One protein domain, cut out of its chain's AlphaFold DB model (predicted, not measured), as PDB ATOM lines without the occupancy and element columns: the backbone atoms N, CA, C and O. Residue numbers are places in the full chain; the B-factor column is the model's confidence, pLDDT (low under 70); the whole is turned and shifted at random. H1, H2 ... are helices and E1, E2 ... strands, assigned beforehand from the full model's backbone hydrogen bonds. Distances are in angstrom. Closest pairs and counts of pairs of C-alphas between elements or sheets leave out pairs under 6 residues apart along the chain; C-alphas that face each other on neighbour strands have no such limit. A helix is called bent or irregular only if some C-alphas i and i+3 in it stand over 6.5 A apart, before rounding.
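Overview. This is residues 19 to 162 of the 382 residues of an uncharacterized protein of Tieghemostelium lacteum (UniProt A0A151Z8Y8). Two twisted antiparallel sheets of four strands each lie face to face as a sandwich, E4-E1-E8-E7 over E3-E2-E5-E6, with the strands of the one at 30 degrees to those of the other. A long loop runs out past H2 at one end of the sandwich, where residues 129 to 135 stick out, and the short helix H3 grazes the first sheet at the other end. The printed part has 144 residues, with three named helices and eight named strands in the order E1 H1 E2 E3 E4 E5 E6 E7 H2 E8 H3. The class is mixed, helices and strands, though under half of the residues are in named elements. The whole is compact, with a radius of gyration of the C-alphas of 16.8 A, yet elongated in outline, spanning 57 by 31 by 24 A.

Arrangement. E1, residues 19 to 27, is an inner strand with two antiparallel neighbours, E4, residues 74 to 78, and E8, residues 145 to 152. Across E1 and E4, at 155 degrees, N 21 and O 75 are within hydrogen-bond range at 2.9 A; across E1 and E8, at 157 degrees, N 22 and O 150 are at 2.8 A. E7, residues 113 to 118, is an edge strand of this sheet and the antiparallel neighbour of E8, at 142 degrees, with N 116 and O 147 within hydrogen-bond range at 2.9 A. This sheet is strongly twisted, its C-alphas lying up to 7.4 A off its best plane. H1, residues 29 to 32, is not on this sheet, but only just, with 4 pairs of C-alphas within 10 A. In the other sheet E2, residues 44 to 51, and E3, residues 60 to 63, form a hairpin, with N 45 and O 62 2.8 A apart. E5, residues 85 to 92, is antiparallel to E2 at 162 degrees, with N 48 and O 89 3.0 A apart. E5 also forms a hairpin with the edge strand E6, residues 101 to 104, where N 103 and O 86 are 2.8 A apart. The two sheets form a sandwich, two sheets face to face, with 46 pairs of C-alphas within 10 A and best planes 4 degrees apart. The closest C-alphas of E6 and E7 are those of His 101 and Leu 118, 6.9 A apart. Residues 97 to 98 pair with residues 120 to 121, antiparallel. H2, residues 125 to 128, is on neither sheet; it is irregular, but only just, with C-alphas 125 and 128 6.7 A apart. H3, residues 155 to 160, only grazes the first sheet, with its residues 155 to 158; its closest C-alpha pair to E1 is Ile 155 and Thr 20, 6.6 A. Every O i to N i+4 pair in H3 is within hydrogen-bond range; H1 and H2 are too short for such a pair, and their one O i to N i+3 pair is within range in H1 but not in H2.

Along the chain. E1 begins at C-alpha 19, (-9.462, -61.350, 13.431), and runs 24.5 A to C-alpha 27. E2 is 23.3 A long, E5 23.9 A and E7 16.2 A. E8 runs 22.9 A from C-alpha 145, (-25.933, -43.912, 7.751). H3 ends at C-alpha 160, (-16.450, -72.498, 3.960).

Size, cuts and confidence. The two C-alphas farthest apart are those of Ala 81 and Thr 133, at 58.1 A. The printed part has no cut. The long links are H1 to E2, with 11 residues, and H2 to E8, with 16. The mean pLDDT of the printed part is 87.1; residues 125 to 140 and 161 to 162 are under 70.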
ATOM      1  N   PHE A  19      -8.161 -61.991  13.294       92.75
ATOM      2  CA  PHE A  19      -9.462 -61.350  13.431       92.75
ATOM      3  C   PHE A  19      -9.700 -60.473  12.204       92.75
ATOM      4  O   PHE A  19      -8.939 -59.545  11.941       92.75
ATOM      5  N   THR A  20     -10.733 -60.790  11.433       92.94
ATOM      6  CA  THR A  20     -11.064 -60.112  10.183       92.94
ATOM      7  C   THR A  20     -12.375 -59.354  10.332       92.94
ATOM      8  O   THR A  20     -13.375 -59.936  10.746       92.94
ATOM      9  N   VAL A  21     -12.386 -58.079   9.945       94.56
ATOM     10  CA  VAL A  21     -13.596 -57.263   9.781       94.56
ATOM     11  C   VAL A  21     -13.695 -56.875   8.314       94.56
ATOM     12  O   VAL A  21     -12.764 -56.282   7.782       94.56
ATOM     13  N   ALA A  22     -14.804 -57.194   7.658       93.88
ATOM     14  CA  ALA A  22     -15.076 -56.776   6.291       93.88
ATOM     15  C   ALA A  22     -16.279 -55.833   6.263       93.88
ATOM     16  O   ALA A  22     -17.391 -56.200   6.649       93.88
ATOM     17  N   ILE A  23     -16.038 -54.609   5.802       95.88
ATOM     18  CA  ILE A  23     -17.074 -53.616   5.528       95.88
ATOM     19  C   ILE A  23     -17.636 -53.907   4.143       95.88
ATOM     20  O   ILE A  23     -16.877 -54.028   3.185       95.88
ATOM     21  N   LEU A  24     -18.957 -54.043   4.060       95.00
ATOM     22  CA  LEU A  24     -19.648 -54.493   2.853       95.00
ATOM     23  C   LEU A  24     -20.319 -53.324   2.135       95.00
ATOM     24  O   LEU A  24     -20.158 -53.138   0.930       95.00
ATOM     25  N   GLN A  25     -21.082 -52.525   2.880       96.12
ATOM     26  CA  GLN A  25     -21.929 -51.479   2.317       96.12
ATOM     27  C   GLN A  25     -22.188 -50.347   3.313       96.12
ATOM     28  O   GLN A  25     -22.204 -50.566   4.520       96.12
ATOM     29  N   CYS A  26     -22.445 -49.149   2.789       96.94
ATOM     30  CA  CYS A  26     -22.972 -47.999   3.513       96.94
ATOM     31  C   CYS A  26     -24.286 -47.555   2.870       96.94
ATOM     32  O   CYS A  26     -24.297 -47.045   1.749       96.94
ATOM     33  N   LEU A  27     -25.395 -47.738   3.583       95.88
ATOM     34  CA  LEU A  27     -26.695 -47.195   3.214       95.88
ATOM     35  C   LEU A  27     -26.747 -45.733   3.659       95.88
ATOM     36  O   LEU A  27     -26.983 -45.415   4.821       95.88
ATOM     37  N   ASN A  28     -26.500 -44.849   2.702       94.81
ATOM     38  CA  ASN A  28     -26.428 -43.397   2.866       94.81
ATOM     39  C   ASN A  28     -27.486 -42.679   2.009       94.81
ATOM     40  O   ASN A  28     -27.318 -41.519   1.639       94.81
ATOM     41  N   SER A  29     -28.563 -43.384   1.646       91.69
ATOM     42  CA  SER A  29     -29.620 -42.888   0.756       91.69
ATOM     43  C   SER A  29     -30.301 -41.614   1.252       91.69
ATOM     44  O   SER A  29     -30.699 -40.778   0.442       91.69
ATOM     45  N   ASN A  30     -30.398 -41.435   2.566       91.00
ATOM     46  CA  ASN A  30     -30.917 -40.225   3.198       91.00
ATOM     47  C   ASN A  30     -30.097 -38.969   2.855       91.00
ATOM     48  O   ASN A  30     -30.678 -37.903   2.696       91.00
ATOM     49  N   LEU A  31     -28.781 -39.092   2.640       90.88
ATOM     50  CA  LEU A  31     -27.916 -37.967   2.247       90.88
ATOM     51  C   LEU A  31     -28.185 -37.457   0.825       90.88
ATOM     52  O   LEU A  31     -27.678 -36.401   0.442       90.88
ATOM     53  N   TYR A  32     -28.948 -38.226   0.045       89.00
ATOM     54  CA  TYR A  32     -29.355 -37.910  -1.320       89.00
ATOM     55  C   TYR A  32     -30.831 -37.505  -1.412       89.00
ATOM     56  O   TYR A  32     -31.327 -37.285  -2.515       89.00
ATOM     57  N   GLN A  33     -31.559 -37.418  -0.292       84.88
ATOM     58  CA  GLN A  33     -32.950 -36.964  -0.314       84.88
ATOM     59  C   GLN A  33     -33.015 -35.539  -0.863       84.88
ATOM     60  O   GLN A  33     -32.356 -34.638  -0.353       84.88
ATOM     61  N   ASN A  34     -33.794 -35.354  -1.930       83.00
ATOM     62  CA  ASN A  34     -33.935 -34.091  -2.665       83.00
ATOM     63  C   ASN A  34     -32.636 -33.553  -3.295       83.00
ATOM     64  O   ASN A  34     -32.626 -32.443  -3.819       83.00
ATOM     65  N   ALA A  35     -31.553 -34.331  -3.283       83.94
ATOM     66  CA  ALA A  35     -30.300 -33.978  -3.928       83.94
ATOM     67  C   ALA A  35     -30.107 -34.789  -5.209       83.94
ATOM     68  O   ALA A  35     -30.641 -35.888  -5.383       83.94
ATOM     69  N   ARG A  36     -29.288 -34.259  -6.117       87.12
ATOM     70  CA  ARG A  36     -28.878 -35.016  -7.295       87.12
ATOM     71  C   ARG A  36     -27.994 -36.196  -6.886       87.12
ATOM     72  O   ARG A  36     -27.192 -36.109  -5.959       87.12
ATOM     73  N   VAL A  37     -28.103 -37.292  -7.632       87.44
ATOM     74  CA  VAL A  37     -27.271 -38.498  -7.470       87.44
ATOM     75  C   VAL A  37     -25.767 -38.207  -7.542       87.44
ATOM     76  O   VAL A  37     -24.983 -38.873  -6.876       87.44
ATOM     77  N   ASP A  38     -25.366 -37.178  -8.284       89.62
ATOM     78  CA  ASP A  38     -23.972 -36.771  -8.443       89.62
ATOM     79  C   ASP A  38     -23.494 -35.741  -7.416       89.62
ATOM     80  O   ASP A  38     -22.399 -35.212  -7.575       89.62
ATOM     81  N   LYS A  39     -24.272 -35.461  -6.359       89.44
ATOM     82  CA  LYS A  39     -23.906 -34.488  -5.316       89.44
ATOM     83  C   LYS A  39     -22.485 -34.703  -4.783       89.44
ATOM     84  O   LYS A  39     -21.738 -33.747  -4.633       89.44
ATOM     85  N   TYR A  40     -22.099 -35.954  -4.535       89.94
ATOM     86  CA  TYR A  40     -20.774 -36.316  -4.018       89.94
ATOM     87  C   TYR A  40     -19.855 -36.902  -5.099       89.94
ATOM     88  O   TYR A  40     -18.965 -37.704  -4.804       89.94
ATOM     89  N   ALA A  41     -20.057 -36.514  -6.363       90.69
ATOM     90  CA  ALA A  41     -19.187 -36.911  -7.460       90.69
ATOM     91  C   ALA A  41     -17.711 -36.668  -7.113       90.69
ATOM     92  O   ALA A  41     -17.345 -35.622  -6.576       90.69
ATOM     93  N   GLN A  42     -16.856 -37.648  -7.422       90.94
ATOM     94  CA  GLN A  42     -15.407 -37.607  -7.166       90.94
ATOM     95  C   GLN A  42     -15.000 -37.515  -5.682       90.94
ATOM     96  O   GLN A  42     -13.823 -37.314  -5.380       90.94
ATOM     97  N   LYS A  43     -15.937 -37.667  -4.740       94.62
ATOM     98  CA  LYS A  43     -15.634 -37.805  -3.311       94.62
ATOM     99  C   LYS A  43     -15.554 -39.276  -2.935       94.62
ATOM    100  O   LYS A  43     -16.136 -40.131  -3.602       94.62
ATOM    101  N   ASN A  44     -14.861 -39.562  -1.837       96.25
ATOM    102  CA  ASN A  44     -14.772 -40.908  -1.287       96.25
ATOM    103  C   ASN A  44     -15.276 -40.949   0.149       96.25
ATOM    104  O   ASN A  44     -15.050 -40.019   0.925       96.25
ATOM    105  N   LEU A  45     -15.882 -42.076   0.500       96.69
ATOM    106  CA  LEU A  45     -16.009 -42.520   1.877       96.69
ATOM    107  C   LEU A  45     -14.735 -43.266   2.266       96.69
ATOM    108  O   LEU A  45     -14.164 -44.006   1.468       96.69
ATOM    109  N   SER A  46     -14.298 -43.077   3.502       97.25
ATOM    110  CA  SER A  46     -13.145 -43.744   4.092       97.25
ATOM    111  C   SER A  46     -13.563 -44.400   5.398       97.25
ATOM    112  O   SER A  46     -14.088 -43.724   6.283       97.25
ATOM    113  N   VAL A  47     -13.295 -45.696   5.531       97.31
ATOM    114  CA  VAL A  47     -13.542 -46.452   6.762       97.31
ATOM    115  C   VAL A  47     -12.224 -46.924   7.366       97.31
ATOM    116  O   VAL A  47     -11.308 -47.316   6.642       97.31
ATOM    117  N   SER A  48     -12.117 -46.862   8.689       96.88
ATOM    118  CA  SER A  48     -10.999 -47.410   9.462       96.88
ATOM    119  C   SER A  48     -11.525 -48.189  10.659       96.88
ATOM    120  O   SER A  48     -12.577 -47.857  11.214       96.88
ATOM    121  N   VAL A  49     -10.785 -49.215  11.067       97.00
ATOM    122  CA  VAL A  49     -11.171 -50.117  12.152       97.00
ATOM    123  C   VAL A  49     -10.055 -50.172  13.185       97.00
ATOM    124  O   VAL A  49      -8.878 -50.250  12.846       97.00
ATOM    125  N   LYS A  50     -10.427 -50.135  14.460       95.94
ATOM    126  CA  LYS A  50      -9.521 -50.310  15.595       95.94
ATOM    127  C   LYS A  50      -9.924 -51.554  16.378       95.94
ATOM    128  O   LYS A  50     -11.079 -51.688  16.768       95.94
ATOM    129  N   TYR A  51      -8.969 -52.434  16.657       94.44
ATOM    130  CA  TYR A  51      -9.164 -53.643  17.463       94.44
ATOM    131  C   TYR A  51      -8.064 -53.740  18.524       94.44
ATOM    132  O   TYR A  51      -6.894 -53.596  18.191       94.44
ATOM    133  N   ASN A  52      -8.429 -53.988  19.785       83.50
ATOM    134  CA  ASN A  52      -7.511 -54.228  20.912       83.50
ATOM    135  C   ASN A  52      -6.461 -53.136  21.223       83.50
ATOM    136  O   ASN A  52      -5.270 -53.367  21.040       83.50
ATOM    137  N   SER A  53      -6.866 -51.955  21.707       73.44
ATOM    138  CA  SER A  53      -5.974 -50.817  22.054       73.44
ATOM    139  C   SER A  53      -5.033 -50.316  20.945       73.44
ATOM    140  O   SER A  53      -4.400 -49.279  21.130       73.44
ATOM    141  N   ASN A  54      -4.990 -50.985  19.795       74.81
ATOM    142  CA  ASN A  54      -4.196 -50.608  18.643       74.81
ATOM    143  C   ASN A  54      -4.656 -49.261  18.082       74.81
ATOM    144  O   ASN A  54      -5.769 -48.786  18.343       74.81
ATOM    145  N   GLU A  55      -3.790 -48.641  17.295       86.88
ATOM    146  CA  GLU A  55      -4.174 -47.509  16.463       86.88
ATOM    147  C   GLU A  55      -5.198 -47.949  15.405       86.88
ATOM    148  O   GLU A  55      -5.408 -49.141  15.157       86.88
ATOM    149  N   PHE A  56      -5.890 -46.976  14.815       86.38
ATOM    150  CA  PHE A  56      -6.761 -47.266  13.683       86.38
ATOM    151  C   PHE A  56      -5.943 -47.851  12.534       86.38
ATOM    152  O   PHE A  56      -4.848 -47.382  12.236       86.38
ATOM    153  N   SER A  57      -6.511 -48.854  11.875       87.06
ATOM    154  CA  SER A  57      -5.975 -49.390  10.632       87.06
ATOM    155  C   SER A  57      -5.897 -48.331   9.528       87.06
ATOM    156  O   SER A  57      -6.577 -47.298   9.569       87.06
ATOM    157  N   ASP A  58      -5.138 -48.648   8.477       89.62
ATOM    158  CA  ASP A  58      -5.138 -47.870   7.242       89.62
ATOM    159  C   ASP A  58      -6.555 -47.698   6.695       89.62
ATOM    160  O   ASP A  58      -7.330 -48.654   6.593       89.62
ATOM    161  N   LYS A  59      -6.887 -46.468   6.297       93.44
ATOM    162  CA  LYS A  59      -8.206 -46.137   5.755       93.44
ATOM    163  C   LYS A  59      -8.455 -46.891   4.446       93.44
ATOM    164  O   LYS A  59      -7.686 -46.765   3.493       93.44
ATOM    165  N   LYS A  60      -9.583 -47.597   4.358       94.56
ATOM    166  CA  LYS A  60     -10.088 -48.173   3.103       94.56
ATOM    167  C   LYS A  60     -11.104 -47.228   2.482       94.56
ATOM    168  O   LYS A  60     -12.060 -46.819   3.147       94.56
ATOM    169  N   LYS A  61     -10.888 -46.875   1.215       95.69
ATOM    170  CA  LYS A  61     -11.706 -45.903   0.485       95.69
ATOM    171  C   LYS A  61     -12.682 -46.573  -0.477       95.69
ATOM    172  O   LYS A  61     -12.377 -47.618  -1.042       95.69
ATOM    173  N   VAL A  62     -13.819 -45.924  -0.692       95.12
ATOM    174  CA  VAL A  62     -14.793 -46.240  -1.743       95.12
ATOM    175  C   VAL A  62     -15.377 -44.940  -2.288       95.12
ATOM    176  O   VAL A  62     -15.496 -43.968  -1.542       95.12
ATOM    177  N   SER A  63     -15.775 -44.915  -3.560       94.88
ATOM    178  CA  SER A  63     -16.524 -43.790  -4.127       94.88
ATOM    179  C   SER A  63     -17.757 -43.471  -3.277       94.88
ATOM    180  O   SER A  63     -18.512 -44.365  -2.891       94.88
ATOM    181  N   PHE A  64     -17.986 -42.190  -3.000       95.25
ATOM    182  CA  PHE A  64     -19.148 -41.733  -2.248       95.25
ATOM    183  C   PHE A  64     -20.372 -41.694  -3.165       95.25
ATOM    184  O   PHE A  64     -20.811 -40.644  -3.617       95.25
ATOM    185  N   THR A  65     -20.919 -42.872  -3.444       94.88
ATOM    186  CA  THR A  65     -22.170 -43.060  -4.186       94.88
ATOM    187  C   THR A  65     -23.319 -43.383  -3.235       94.88
ATOM    188  O   THR A  65     -23.100 -43.756  -2.077       94.88
ATOM    189  N   LYS A  66     -24.560 -43.278  -3.717       93.75
ATOM    190  CA  LYS A  66     -25.730 -43.754  -2.964       93.75
ATOM    191  C   LYS A  66     -25.638 -45.267  -2.782       93.75
ATOM    192  O   LYS A  66     -25.433 -45.977  -3.758       93.75
ATOM    193  N   ASN A  67     -25.801 -45.747  -1.555       94.81
ATOM    194  CA  ASN A  67     -25.674 -47.150  -1.156       94.81
ATOM    195  C   ASN A  67     -24.285 -47.759  -1.430       94.81
ATOM    196  O   ASN A  67     -24.202 -48.935  -1.781       94.81
ATOM    197  N   ALA A  68     -23.214 -46.964  -1.290       95.75
ATOM    198  CA  ALA A  68     -21.827 -47.339  -1.592       95.75
ATOM    199  C   ALA A  68     -21.445 -48.751  -1.103       95.75
ATOM    200  O   ALA A  68     -21.725 -49.119   0.038       95.75
ATOM    201  N   ILE A  69     -20.776 -49.519  -1.969       95.38
ATOM    202  CA  ILE A  69     -20.346 -50.904  -1.723       95.38
ATOM    203  C   ILE A  69     -18.823 -50.945  -1.751       95.38
ATOM    204  O   ILE A  69     -18.221 -50.514  -2.734       95.38
ATOM    205  N   TRP A  70     -18.198 -51.459  -0.693       93.81
ATOM    206  CA  TRP A  70     -16.744 -51.590  -0.656       93.81
ATOM    207  C   TRP A  70     -16.321 -52.775  -1.514       93.81
ATOM    208  O   TRP A  70     -16.750 -53.891  -1.301       93.81
ATOM    209  N   GLU A  71     -15.430 -52.557  -2.470       88.19
ATOM    210  CA  GLU A  71     -14.820 -53.666  -3.217       88.19
ATOM    211  C   GLU A  71     -13.639 -54.260  -2.431       88.19
ATOM    212  O   GLU A  71     -13.334 -55.446  -2.528       88.19
ATOM    213  N   LEU A  72     -12.999 -53.423  -1.603       84.69
ATOM    214  CA  LEU A  72     -11.810 -53.719  -0.803       84.69
ATOM    215  C   LEU A  72     -11.980 -53.173   0.627       84.69
ATOM    216  O   LEU A  72     -11.312 -52.226   1.040       84.69
ATOM    217  N   GLY A  73     -12.921 -53.753   1.377       88.00
ATOM    218  CA  GLY A  73     -13.324 -53.303   2.718       88.00
ATOM    219  C   GLY A  73     -12.798 -54.139   3.891       88.00
ATOM    220  O   GLY A  73     -13.337 -54.021   4.989       88.00
ATOM    221  N   SER A  74     -11.806 -55.007   3.672       91.19
ATOM    222  CA  SER A  74     -11.334 -55.978   4.671       91.19
ATOM    223  C   SER A  74     -10.153 -55.464   5.505       91.19
ATOM    224  O   SER A  74      -9.191 -54.906   4.973       91.19
ATOM    225  N   PHE A  75     -10.214 -55.724   6.810       92.69
ATOM    226  CA  PHE A  75      -9.214 -55.401   7.827       92.69
ATOM    227  C   PHE A  75      -8.842 -56.669   8.588       92.69
ATOM    228  O   PHE A  75      -9.740 -57.402   8.999       92.69
ATOM    229  N   GLN A  76      -7.549 -56.922   8.796       92.19
ATOM    230  CA  GLN A  76      -7.062 -58.072   9.560       92.19
ATOM    231  C   GLN A  76      -6.208 -57.620  10.742       92.19
ATOM    232  O   GLN A  76      -5.377 -56.724  10.613       92.19
ATOM    233  N   PHE A  77      -6.398 -58.282  11.875       93.06
ATOM    234  CA  PHE A  77      -5.690 -58.038  13.125       93.06
ATOM    235  C   PHE A  77      -5.265 -59.372  13.738       93.06
ATOM    236  O   PHE A  77      -5.901 -60.396  13.488       93.06
ATOM    237  N   ASP A  78      -4.224 -59.387  14.564       92.44
ATOM    238  CA  ASP A  78      -3.919 -60.572  15.369       92.44
ATOM    239  C   ASP A  78      -5.028 -60.808  16.396       92.44
ATOM    240  O   ASP A  78      -5.461 -59.876  17.077       92.44
ATOM    241  N   VAL A  79      -5.515 -62.050  16.493       90.69
ATOM    242  CA  VAL A  79      -6.560 -62.407  17.462       90.69
ATOM    243  C   VAL A  79      -6.043 -62.165  18.880       90.69
ATOM    244  O   VAL A  79      -4.996 -62.674  19.272       90.69
ATOM    245  N   SER A  80      -6.813 -61.421  19.673       90.00
ATOM    246  CA  SER A  80      -6.528 -61.175  21.085       90.00
ATOM    247  C   SER A  80      -7.570 -61.869  21.949       90.00
ATOM    248  O   SER A  80      -8.768 -61.631  21.801       90.00
ATOM    249  N   ALA A  81      -7.116 -62.703  22.888       86.00
ATOM    250  CA  ALA A  81      -7.995 -63.452  23.790       86.00
ATOM    251  C   ALA A  81      -8.848 -62.550  24.702       86.00
ATOM    252  O   ALA A  81      -9.896 -62.974  25.178       86.00
ATOM    253  N   ASN A  82      -8.410 -61.308  24.931       89.44
ATOM    254  CA  ASN A  82      -9.045 -60.390  25.878       89.44
ATOM    255  C   ASN A  82      -9.936 -59.341  25.203       89.44
ATOM    256  O   ASN A  82     -10.546 -58.521  25.887       89.44
ATOM    257  N   SER A  83      -9.991 -59.309  23.872       89.31
ATOM    258  CA  SER A  83     -10.749 -58.281  23.168       89.31
ATOM    259  C   SER A  83     -12.217 -58.654  23.059       89.31
ATOM    260  O   SER A  83     -12.574 -59.660  22.454       89.31
ATOM    261  N   THR A  84     -13.070 -57.794  23.603       94.19
ATOM    262  CA  THR A  84     -14.531 -57.951  23.589       94.19
ATOM    263  C   THR A  84     -15.218 -57.060  22.560       94.19
ATOM    264  O   THR A  84     -16.425 -57.176  22.365       94.19
ATOM    265  N   SER A  85     -14.474 -56.170  21.897       96.19
ATOM    266  CA  SER A  85     -15.020 -55.190  20.959       96.19
ATOM    267  C   SER A  85     -14.002 -54.715  19.922       96.19
ATOM    268  O   SER A  85     -12.792 -54.939  20.047       96.19
ATOM    269  N   PHE A  86     -14.506 -54.035  18.895       97.12
ATOM    270  CA  PHE A  86     -13.729 -53.228  17.956       97.12
ATOM    271  C   PHE A  86     -14.464 -51.918  17.661       97.12
ATOM    272  O   PHE A  86     -15.666 -51.814  17.882       97.12
ATOM    273  N   VAL A  87     -13.748 -50.909  17.169       97.50
ATOM    274  CA  VAL A  87     -14.300 -49.585  16.862       97.50
ATOM    275  C   VAL A  87     -14.253 -49.348  15.359       97.50
ATOM    276  O   VAL A  87     -13.211 -49.555  14.736       97.50
ATOM    277  N   ILE A  88     -15.363 -48.898  14.780       97.56
ATOM    278  CA  ILE A  88     -15.451 -48.467  13.382       97.56
ATOM    279  C   ILE A  88     -15.516 -46.940  13.340       97.56
ATOM    280  O   ILE A  88     -16.259 -46.321  14.104       97.56
ATOM    281  N   LYS A  89     -14.776 -46.342  12.406       97.00
ATOM    282  CA  LYS A  89     -14.851 -44.917  12.082       97.00
ATOM    283  C   LYS A  89     -15.101 -44.731  10.593       97.00
ATOM    284  O   LYS A  89     -14.377 -45.297   9.775       97.00
ATOM    285  N   LEU A  90     -16.096 -43.916  10.254       97.25
ATOM    286  CA  LEU A  90     -16.415 -43.520   8.884       97.25
ATOM    287  C   LEU A  90     -16.158 -42.020   8.718       97.25
ATOM    288  O   LEU A  90     -16.498 -41.219   9.584       97.25
ATOM    289  N   THR A  91     -15.544 -41.644   7.602       95.88
ATOM    290  CA  THR A  91     -15.240 -40.253   7.228       95.88
ATOM    291  C   THR A  91     -15.438 -40.066   5.727       95.88
ATOM    292  O   THR A  91     -15.482 -41.045   4.981       95.88
ATOM    293  N   SER A  92     -15.552 -38.823   5.268       95.38
ATOM    294  CA  SER A  92     -15.666 -38.473   3.852       95.38
ATOM    295  C   SER A  92     -14.654 -37.401   3.452       95.38
ATOM    296  O   SER A  92     -14.387 -36.472   4.211       95.38
ATOM    297  N   ASP A  93     -14.174 -37.460   2.206       93.94
ATOM    298  CA  ASP A  93     -13.331 -36.416   1.606       93.94
ATOM    299  C   ASP A  93     -14.085 -35.068   1.418       93.94
ATOM    300  O   ASP A  93     -13.482 -34.067   1.033       93.94
ATOM    301  N   CYS A  94     -15.405 -35.014   1.660       89.94
ATOM    302  CA  CYS A  94     -16.195 -33.772   1.663       89.94
ATOM    303  C   CYS A  94     -16.377 -33.140   3.056       89.94
ATOM    304  O   CYS A  94     -17.171 -32.213   3.195       89.94
ATOM    305  N   GLY A  95     -15.671 -33.634   4.080       89.44
ATOM    306  CA  GLY A  95     -15.720 -33.089   5.441       89.44
ATOM    307  C   GLY A  95     -16.838 -33.651   6.326       89.44
ATOM    308  O   GLY A  95     -16.953 -33.248   7.478       89.44
ATOM    309  N   LEU A  96     -17.642 -34.595   5.821       91.25
ATOM    310  CA  LEU A  96     -18.582 -35.340   6.661       91.25
ATOM    311  C   LEU A  96     -17.826 -36.354   7.524       91.25
ATOM    312  O   LEU A  96     -17.041 -37.160   7.013       91.25
ATOM    313  N   GLU A  97     -18.108 -36.337   8.822       93.50
ATOM    314  CA  GLU A  97     -17.578 -37.290   9.791       93.50
ATOM    315  C   GLU A  97     -18.717 -37.918  10.594       93.50
ATOM    316  O   GLU A  97     -19.719 -37.278  10.925       93.50
ATOM    317  N   TRP A  98     -18.553 -39.201  10.898       95.12
ATOM    318  CA  TRP A  98     -19.484 -39.951  11.724       95.12
ATOM    319  C   TRP A  98     -18.826 -40.319  13.040       95.12
ATOM    320  O   TRP A  98     -17.619 -40.574  13.095       95.12
ATOM    321  N   GLN A  99     -19.634 -40.346  14.099       94.88
ATOM    322  CA  GLN A  99     -19.167 -40.738  15.420       94.88
ATOM    323  C   GLN A  99     -18.563 -42.142  15.373       94.88
ATOM    324  O   GLN A  99     -19.064 -43.041  14.694       94.88
ATOM    325  N   GLU A 100     -17.465 -42.317  16.103       96.44
ATOM    326  CA  GLU A 100     -16.851 -43.626  16.278       96.44
ATOM    327  C   GLU A 100     -17.834 -44.553  16.995       96.44
ATOM    328  O   GLU A 100     -18.428 -44.178  18.007       96.44
ATOM    329  N   HIS A 101     -18.004 -45.766  16.475       97.06
ATOM    330  CA  HIS A 101     -18.953 -46.724  17.026       97.06
ATOM    331  C   HIS A 101     -18.229 -47.974  17.512       97.06
ATOM    332  O   HIS A 101     -17.470 -48.593  16.764       97.06
ATOM    333  N   THR A 102     -18.470 -48.346  18.770       97.38
ATOM    334  CA  THR A 102     -17.882 -49.538  19.389       97.38
ATOM    335  C   THR A 102     -18.820 -50.725  19.214       97.38
ATOM    336  O   THR A 102     -19.903 -50.745  19.783       97.38
ATOM    337  N   ILE A 103     -18.384 -51.726  18.456       97.56
ATOM    338  CA  ILE A 103     -19.107 -52.975  18.223       97.56
ATOM    339  C   ILE A 103     -18.733 -53.971  19.318       97.56
ATOM    340  O   ILE A 103     -17.583 -54.414  19.386       97.56
ATOM    341  N   GLN A 104     -19.697 -54.344  20.159       97.25
ATOM    342  CA  GLN A 104     -19.518 -55.400  21.157       97.25
ATOM    343  C   GLN A 104     -19.643 -56.774  20.489       97.25
ATOM    344  O   GLN A 104     -20.683 -57.114  19.928       97.25
ATOM    345  N   LEU A 105     -18.599 -57.600  20.568       95.94
ATOM    346  CA  LEU A 105     -18.574 -58.919  19.920       95.94
ATOM    347  C   LEU A 105     -19.663 -59.862  20.458       95.94
ATOM    348  O   LEU A 105     -20.120 -60.746  19.743       95.94
ATOM    349  N   ALA A 106     -20.097 -59.670  21.705       95.56
ATOM    350  CA  ALA A 106     -21.155 -60.472  22.319       95.56
ATOM    351  C   ALA A 106     -22.562 -60.165  21.768       95.56
ATOM    352  O   ALA A 106     -23.440 -61.019  21.841       95.56
ATOM    353  N   GLU A 107     -22.781 -58.965  21.223       96.31
ATOM    354  CA  GLU A 107     -24.094 -58.497  20.746       96.31
ATOM    355  C   GLU A 107     -24.308 -58.777  19.253       96.31
ATOM    356  O   GLU A 107     -25.438 -58.812  18.769       96.31
ATOM    357  N   HIS A 108     -23.220 -59.016  18.522       94.62
ATOM    358  CA  HIS A 108     -23.228 -59.223  17.082       94.62
ATOM    359  C   HIS A 108     -22.697 -60.616  16.761       94.62
ATOM    360  O   HIS A 108     -21.533 -60.876  17.040       94.62
ATOM    361  N   PRO A 109     -23.469 -61.531  16.162       93.00
ATOM    362  CA  PRO A 109     -22.973 -62.866  15.856       93.00
ATOM    363  C   PRO A 109     -21.829 -62.830  14.829       93.00
ATOM    364  O   PRO A 109     -21.942 -62.233  13.753       93.00
ATOM    365  N   ALA A 110     -20.725 -63.506  15.158       92.88
ATOM    366  CA  ALA A 110     -19.604 -63.714  14.245       92.88
ATOM    367  C   ALA A 110     -20.027 -64.553  13.027       92.88
ATOM    368  O   ALA A 110     -20.903 -65.414  13.119       92.88
ATOM    369  N   ASN A 111     -19.359 -64.347  11.890       90.31
ATOM    370  CA  ASN A 111     -19.669 -64.986  10.602       90.31
ATOM    371  C   ASN A 111     -21.089 -64.699  10.082       90.31
ATOM    372  O   ASN A 111     -21.605 -65.440   9.252       90.31
ATOM    373  N   GLN A 112     -21.734 -63.635  10.563       90.00
ATOM    374  CA  GLN A 112     -23.018 -63.170  10.051       90.00
ATOM    375  C   GLN A 112     -22.906 -61.721   9.586       90.00
ATOM    376  O   GLN A 112     -22.075 -60.946  10.064       90.00
ATOM    377  N   VAL A 113     -23.754 -61.349   8.631       90.81
ATOM    378  CA  VAL A 113     -23.858 -59.957   8.192       90.81
ATOM    379  C   VAL A 113     -24.643 -59.172   9.231       90.81
ATOM    380  O   VAL A 113     -25.837 -59.418   9.419       90.81
ATOM    381  N   ASN A 114     -23.956 -58.211   9.828       94.44
ATOM    382  CA  ASN A 114     -24.429 -57.288  10.840       94.44
ATOM    383  C   ASN A 114     -24.620 -55.891  10.238       94.44
ATOM    384  O   ASN A 114     -24.042 -55.560   9.199       94.44
ATOM    385  N   THR A 115     -25.410 -55.064  10.914       95.94
ATOM    386  CA  THR A 115     -25.618 -53.655  10.564       95.94
ATOM    387  C   THR A 115     -25.443 -52.776  11.788       95.94
ATOM    388  O   THR A 115     -25.796 -53.187  12.892       95.94
ATOM    389  N   VAL A 116     -24.948 -51.560  11.588       97.06
ATOM    390  CA  VAL A 116     -24.829 -50.542  12.632       97.06
ATOM    391  C   VAL A 116     -25.208 -49.177  12.077       97.06
ATOM    392  O   VAL A 116     -24.777 -48.807  10.985       97.06
ATOM    393  N   GLU A 117     -26.021 -48.430  12.818       97.19
ATOM    394  CA  GLU A 117     -26.313 -47.035  12.500       97.19
ATOM    395  C   GLU A 117     -25.198 -46.141  13.050       97.19
ATOM    396  O   GLU A 117     -24.847 -46.197  14.231       97.19
ATOM    397  N   LEU A 118     -24.626 -45.315  12.179       96.38
ATOM    398  CA  LEU A 118     -23.642 -44.309  12.532       96.38
ATOM    399  C   LEU A 118     -24.287 -42.931  12.490       96.38
ATOM    400  O   LEU A 118     -24.804 -42.513  11.451       96.38
ATOM    401  N   VAL A 119     -24.200 -42.206  13.600       94.94
ATOM    402  CA  VAL A 119     -24.698 -40.834  13.700       94.94
ATOM    403  C   VAL A 119     -23.641 -39.885  13.145       94.94
ATOM    404  O   VAL A 119     -22.505 -39.840  13.624       94.94
ATOM    405  N   GLY A 120     -24.012 -39.169  12.086       88.25
ATOM    406  CA  GLY A 120     -23.159 -38.196  11.412       88.25
ATOM    407  C   GLY A 120     -23.327 -36.804  12.001       88.25
ATOM    408  O   GLY A 120     -24.454 -36.371  12.233       88.25
ATOM    409  N   SER A 121     -22.223 -36.088  12.190       78.50
ATOM    410  CA  SER A 121     -22.237 -34.660  12.505       78.50
ATOM    411  C   SER A 121     -21.194 -33.971  11.639       78.50
ATOM    412  O   SER A 121     -20.013 -34.296  11.724       78.50
ATOM    413  N   GLY A 122     -21.607 -33.027  10.800       72.69
ATOM    414  CA  GLY A 122     -20.671 -32.313   9.943       72.69
ATOM    415  C   GLY A 122     -21.318 -31.175   9.173       72.69
ATOM    416  O   GLY A 122     -22.540 -31.110   9.018       72.69
ATOM    417  N   HIS A 123     -20.463 -30.283   8.683       70.31
ATOM    418  CA  HIS A 123     -20.839 -29.288   7.691       70.31
ATOM    419  C   HIS A 123     -20.584 -29.882   6.311       70.31
ATOM    420  O   HIS A 123     -19.458 -30.250   5.981       70.31
ATOM    421  N   ASP A 124     -21.639 -29.999   5.513       73.12
ATOM    422  CA  ASP A 124     -21.498 -30.384   4.119       73.12
ATOM    423  C   ASP A 124     -20.895 -29.213   3.337       73.12
ATOM    424  O   ASP A 124     -21.578 -28.245   2.999       73.12
ATOM    425  N   LEU A 125     -19.588 -29.294   3.075       67.12
ATOM    426  CA  LEU A 125     -18.825 -28.234   2.412       67.12
ATOM    427  C   LEU A 125     -19.265 -27.989   0.957       67.12
ATOM    428  O   LEU A 125     -18.802 -27.034   0.335       67.12
ATOM    429  N   LEU A 126     -20.133 -28.838   0.394       66.88
ATOM    430  CA  LEU A 126     -20.579 -28.746  -0.997       66.88
ATOM    431  C   LEU A 126     -21.771 -27.805  -1.210       66.88
ATOM    432  O   LEU A 126     -21.999 -27.385  -2.342       66.88
ATOM    433  N   ASN A 127     -22.489 -27.401  -0.158       62.41
ATOM    434  CA  ASN A 127     -23.668 -26.532  -0.293       62.41
ATOM    435  C   ASN A 127     -23.344 -25.071  -0.697       62.41
ATOM    436  O   ASN A 127     -24.261 -24.269  -0.848       62.41
ATOM    437  N   GLY A 128     -22.068 -24.706  -0.881       56.81
ATOM    438  CA  GLY A 128     -21.639 -23.319  -1.107       56.81
ATOM    439  C   GLY A 128     -21.142 -22.950  -2.512       56.81
ATOM    440  O   GLY A 128     -20.755 -21.800  -2.698       56.81
ATOM    441  N   GLN A 129     -21.079 -23.873  -3.484       58.03
ATOM    442  CA  GLN A 129     -20.378 -23.608  -4.760       58.03
ATOM    443  C   GLN A 129     -21.255 -23.498  -6.014       58.03
ATOM    444  O   GLN A 129     -20.806 -22.899  -6.992       58.03
ATOM    445  N   ASP A 130     -22.501 -23.968  -5.993       56.44
ATOM    446  CA  ASP A 130     -23.380 -23.862  -7.159       56.44
ATOM    447  C   ASP A 130     -24.265 -22.618  -7.025       56.44
ATOM    448  O   ASP A 130     -25.213 -22.593  -6.247       56.44
ATOM    449  N   GLY A 131     -23.929 -21.565  -7.777       56.19
ATOM    450  CA  GLY A 131     -24.567 -20.239  -7.782       56.19
ATOM    451  C   GLY A 131     -26.024 -20.186  -8.271       56.19
ATOM    452  O   GLY A 131     -26.392 -19.252  -8.981       56.19
ATOM    453  N   ALA A 132     -26.852 -21.167  -7.914       52.19
ATOM    454  CA  ALA A 132     -28.292 -21.144  -8.104       52.19
ATOM    455  C   ALA A 132     -28.969 -20.656  -6.813       52.19
ATOM    456  O   ALA A 132     -29.050 -21.355  -5.806       52.19
ATOM    457  N   THR A 133     -29.444 -19.417  -6.868       54.34
ATOM    458  CA  THR A 133     -30.361 -18.779  -5.920       54.34
ATOM    459  C   THR A 133     -31.567 -19.678  -5.626       54.34
ATOM    460  O   THR A 133     -32.417 -19.868  -6.490       54.34
ATOM    461  N   ASP A 134     -31.630 -20.289  -4.446       46.94
ATOM    462  CA  ASP A 134     -32.493 -19.826  -3.349       46.94
ATOM    463  C   ASP A 134     -32.687 -20.914  -2.283       46.94
ATOM    464  O   ASP A 134     -33.054 -22.050  -2.567       46.94
ATOM    465  N   GLN A 135     -32.499 -20.484  -1.031       52.25
ATOM    466  CA  GLN A 135     -32.600 -21.229   0.232       52.25
ATOM    467  C   GLN A 135     -31.377 -22.080   0.614       52.25
ATOM    468  O   GLN A 135     -31.436 -23.302   0.734       52.25
ATOM    469  N   GLN A 136     -30.276 -21.385   0.928       51.00
ATOM    470  CA  GLN A 136     -29.236 -21.893   1.827       51.00
ATOM    471  C   GLN A 136     -29.864 -22.273   3.176       51.00
ATOM    472  O   GLN A 136     -30.210 -21.412   3.983       51.00
ATOM    473  N   GLN A 137     -29.992 -23.569   3.440       57.69
ATOM    474  CA  GLN A 137     -30.027 -24.061   4.810       57.69
ATOM    475  C   GLN A 137     -28.595 -24.440   5.191       57.69
ATOM    476  O   GLN A 137     -28.174 -25.573   4.975       57.69
ATOM    477  N   ASP A 138     -27.857 -23.503   5.795       57.38
ATOM    478  CA  ASP A 138     -26.560 -23.744   6.465       57.38
ATOM    479  C   ASP A 138     -26.729 -24.551   7.775       57.38
ATOM    480  O   ASP A 138     -26.026 -24.361   8.769       57.38
ATOM    481  N   GLY A 139     -27.708 -25.454   7.803       62.69
ATOM    482  CA  GLY A 139     -27.968 -26.329   8.933       62.69
ATOM    483  C   GLY A 139     -26.986 -27.503   8.963       62.69
ATOM    484  O   GLY A 139     -26.556 -27.974   7.906       62.69
ATOM    485  N   PRO A 140     -26.639 -28.016  10.157       65.81
ATOM    486  CA  PRO A 140     -25.916 -29.275  10.268       65.81
ATOM    487  C   PRO A 140     -26.696 -30.370   9.534       65.81
ATOM    488  O   PRO A 140     -27.889 -30.571   9.776       65.81
ATOM    489  N   VAL A 141     -26.024 -31.079   8.628       71.44
ATOM    490  CA  VAL A 141     -26.630 -32.225   7.950       71.44
ATOM    491  C   VAL A 141     -26.616 -33.382   8.942       71.44
ATOM    492  O   VAL A 141     -25.585 -34.022   9.144       71.44
ATOM    493  N   ASN A 142     -27.760 -33.647   9.578       76.75
ATOM    494  CA  ASN A 142     -27.963 -34.877  10.342       76.75
ATOM    495  C   ASN A 142     -27.973 -36.049   9.360       76.75
ATOM    496  O   ASN A 142     -28.971 -36.339   8.699       76.75
ATOM    497  N   GLY A 143     -26.809 -36.672   9.220       84.56
ATOM    498  CA  GLY A 143     -26.526 -37.620   8.160       84.56
ATOM    499  C   GLY A 143     -26.361 -39.039   8.667       84.56
ATOM    500  O   GLY A 143     -25.306 -39.618   8.440       84.56
ATOM    501  N   ASN A 144     -27.352 -39.596   9.366       94.06
ATOM    502  CA  ASN A 144     -27.257 -40.979   9.842       94.06
ATOM    503  C   ASN A 144     -27.050 -41.931   8.662       94.06
ATOM    504  O   ASN A 144     -27.715 -41.797   7.640       94.06
ATOM    505  N   VAL A 145     -26.141 -42.886   8.782       95.81
ATOM    506  CA  VAL A 145     -25.933 -43.912   7.751       95.81
ATOM    507  C   VAL A 145     -25.936 -45.283   8.392       95.81
ATOM    508  O   VAL A 145     -25.597 -45.418   9.564       95.81
ATOM    509  N   VAL A 146     -26.279 -46.316   7.629       96.94
ATOM    510  CA  VAL A 146     -26.188 -47.699   8.111       96.94
ATOM    511  C   VAL A 146     -25.002 -48.377   7.448       96.94
ATOM    512  O   VAL A 146     -24.976 -48.534   6.227       96.94
ATOM    513  N   LEU A 147     -24.018 -48.788   8.244       97.31
ATOM    514  CA  LEU A 147     -22.930 -49.636   7.778       97.31
ATOM    515  C   LEU A 147     -23.298 -51.104   7.930       97.31
ATOM    516  O   LEU A 147     -23.701 -51.550   9.002       97.31
ATOM    517  N   THR A 148     -23.072 -51.859   6.866       96.56
ATOM    518  CA  THR A 148     -23.207 -53.311   6.831       96.56
ATOM    519  C   THR A 148     -21.821 -53.935   6.854       96.56
ATOM    520  O   THR A 148     -20.963 -53.587   6.038       96.56
ATOM    521  N   PHE A 149     -21.593 -54.868   7.772       95.75
ATOM    522  CA  PHE A 149     -20.295 -55.506   7.971       95.75
ATOM    523  C   PHE A 149     -20.438 -56.985   8.337       95.75
ATOM    524  O   PHE A 149     -21.488 -57.445   8.779       95.75
ATOM    525  N   ILE A 150     -19.360 -57.740   8.174       94.06
ATOM    526  CA  ILE A 150     -19.197 -59.092   8.711       94.06
ATOM    527  C   ILE A 150     -17.854 -59.156   9.425       94.06
ATOM    528  O   ILE A 150     -16.902 -58.483   9.033       94.06
ATOM    529  N   TYR A 151     -17.764 -59.958  10.478       94.44
ATOM    530  CA  TYR A 151     -16.496 -60.187  11.151       94.44
ATOM    531  C   TYR A 151     -16.323 -61.659  11.521       94.44
ATOM    532  O   TYR A 151     -17.301 -62.398  11.669       94.44
ATOM    533  N   SER A 152     -15.073 -62.090  11.662       92.94
ATOM    534  CA  SER A 152     -14.735 -63.438  12.107       92.94
ATOM    535  C   SER A 152     -13.340 -63.508  12.707       92.94
ATOM    536  O   SER A 152     -12.428 -62.830  12.250       92.94
ATOM    537  N   SER A 153     -13.160 -64.376  13.699       91.50
ATOM    538  CA  SER A 153     -11.839 -64.797  14.178       91.50
ATOM    539  C   SER A 153     -11.182 -65.848  13.278       91.50
ATOM    540  O   SER A 153     -10.001 -66.132  13.445       91.50
ATOM    541  N   ASN A 154     -11.934 -66.434  12.342       88.38
ATOM    542  CA  ASN A 154     -11.447 -67.405  11.375       88.38
ATOM    543  C   ASN A 154     -12.143 -67.193  10.022       88.38
ATOM    544  O   ASN A 154     -13.240 -67.700   9.774       88.38
ATOM    545  N   ILE A 155     -11.477 -66.469   9.118       84.75
ATOM    546  CA  ILE A 155     -12.012 -66.148   7.788       84.75
ATOM    547  C   ILE A 155     -12.364 -67.399   6.976       84.75
ATOM    548  O   ILE A 155     -13.296 -67.364   6.172       84.75
ATOM    549  N   SER A 156     -11.687 -68.528   7.223       82.62
ATOM    550  CA  SER A 156     -11.999 -69.782   6.538       82.62
ATOM    551  C   SER A 156     -13.418 -70.266   6.840       82.62
ATOM    552  O   SER A 156     -14.027 -70.870   5.966       82.62
ATOM    553  N   THR A 157     -13.992 -69.935   8.002       81.75
ATOM    554  CA  THR A 157     -15.388 -70.249   8.338       81.75
ATOM    555  C   THR A 157     -16.363 -69.482   7.447       81.75
ATOM    556  O   THR A 157     -17.296 -70.084   6.919       81.75
ATOM    557  N   ILE A 158     -16.119 -68.183   7.215       78.38
ATOM    558  CA  ILE A 158     -16.938 -67.373   6.297       78.38
ATOM    559  C   ILE A 158     -16.833 -67.937   4.875       78.38
ATOM    560  O   ILE A 158     -17.833 -68.056   4.178       78.38
ATOM    561  N   LEU A 159     -15.631 -68.336   4.451       77.31
ATOM    562  CA  LEU A 159     -15.407 -68.877   3.108       77.31
ATOM    563  C   LEU A 159     -15.955 -70.302   2.929       77.31
ATOM    564  O   LEU A 159     -16.391 -70.672   1.839       77.31
ATOM    565  N   GLN A 160     -15.938 -71.125   3.982       71.06
ATOM    566  CA  GLN A 160     -16.450 -72.498   3.960       71.06
ATOM    567  C   GLN A 160     -17.967 -72.561   3.867       71.06
ATOM    568  O   GLN A 160     -18.467 -73.439   3.164       71.06
ATOM    569  N   GLN A 161     -18.687 -71.603   4.464       64.62
ATOM    570  CA  GLN A 161     -20.134 -71.433   4.261       64.62
ATOM    571  C   GLN A 161     -20.513 -71.240   2.779       64.62
ATOM    572  O   GLN A 161     -21.683 -71.292   2.411       64.62
ATOM    573  N   THR A 162     -19.516 -71.091   1.910       58.59
ATOM    574  CA  THR A 162     -19.664 -70.735   0.505       58.59
ATOM    575  C   THR A 162     -19.054 -71.759  -0.453       58.59
ATOM    576  O   THR A 162     -19.069 -71.583  -1.674       58.59
TER     577      THR A 162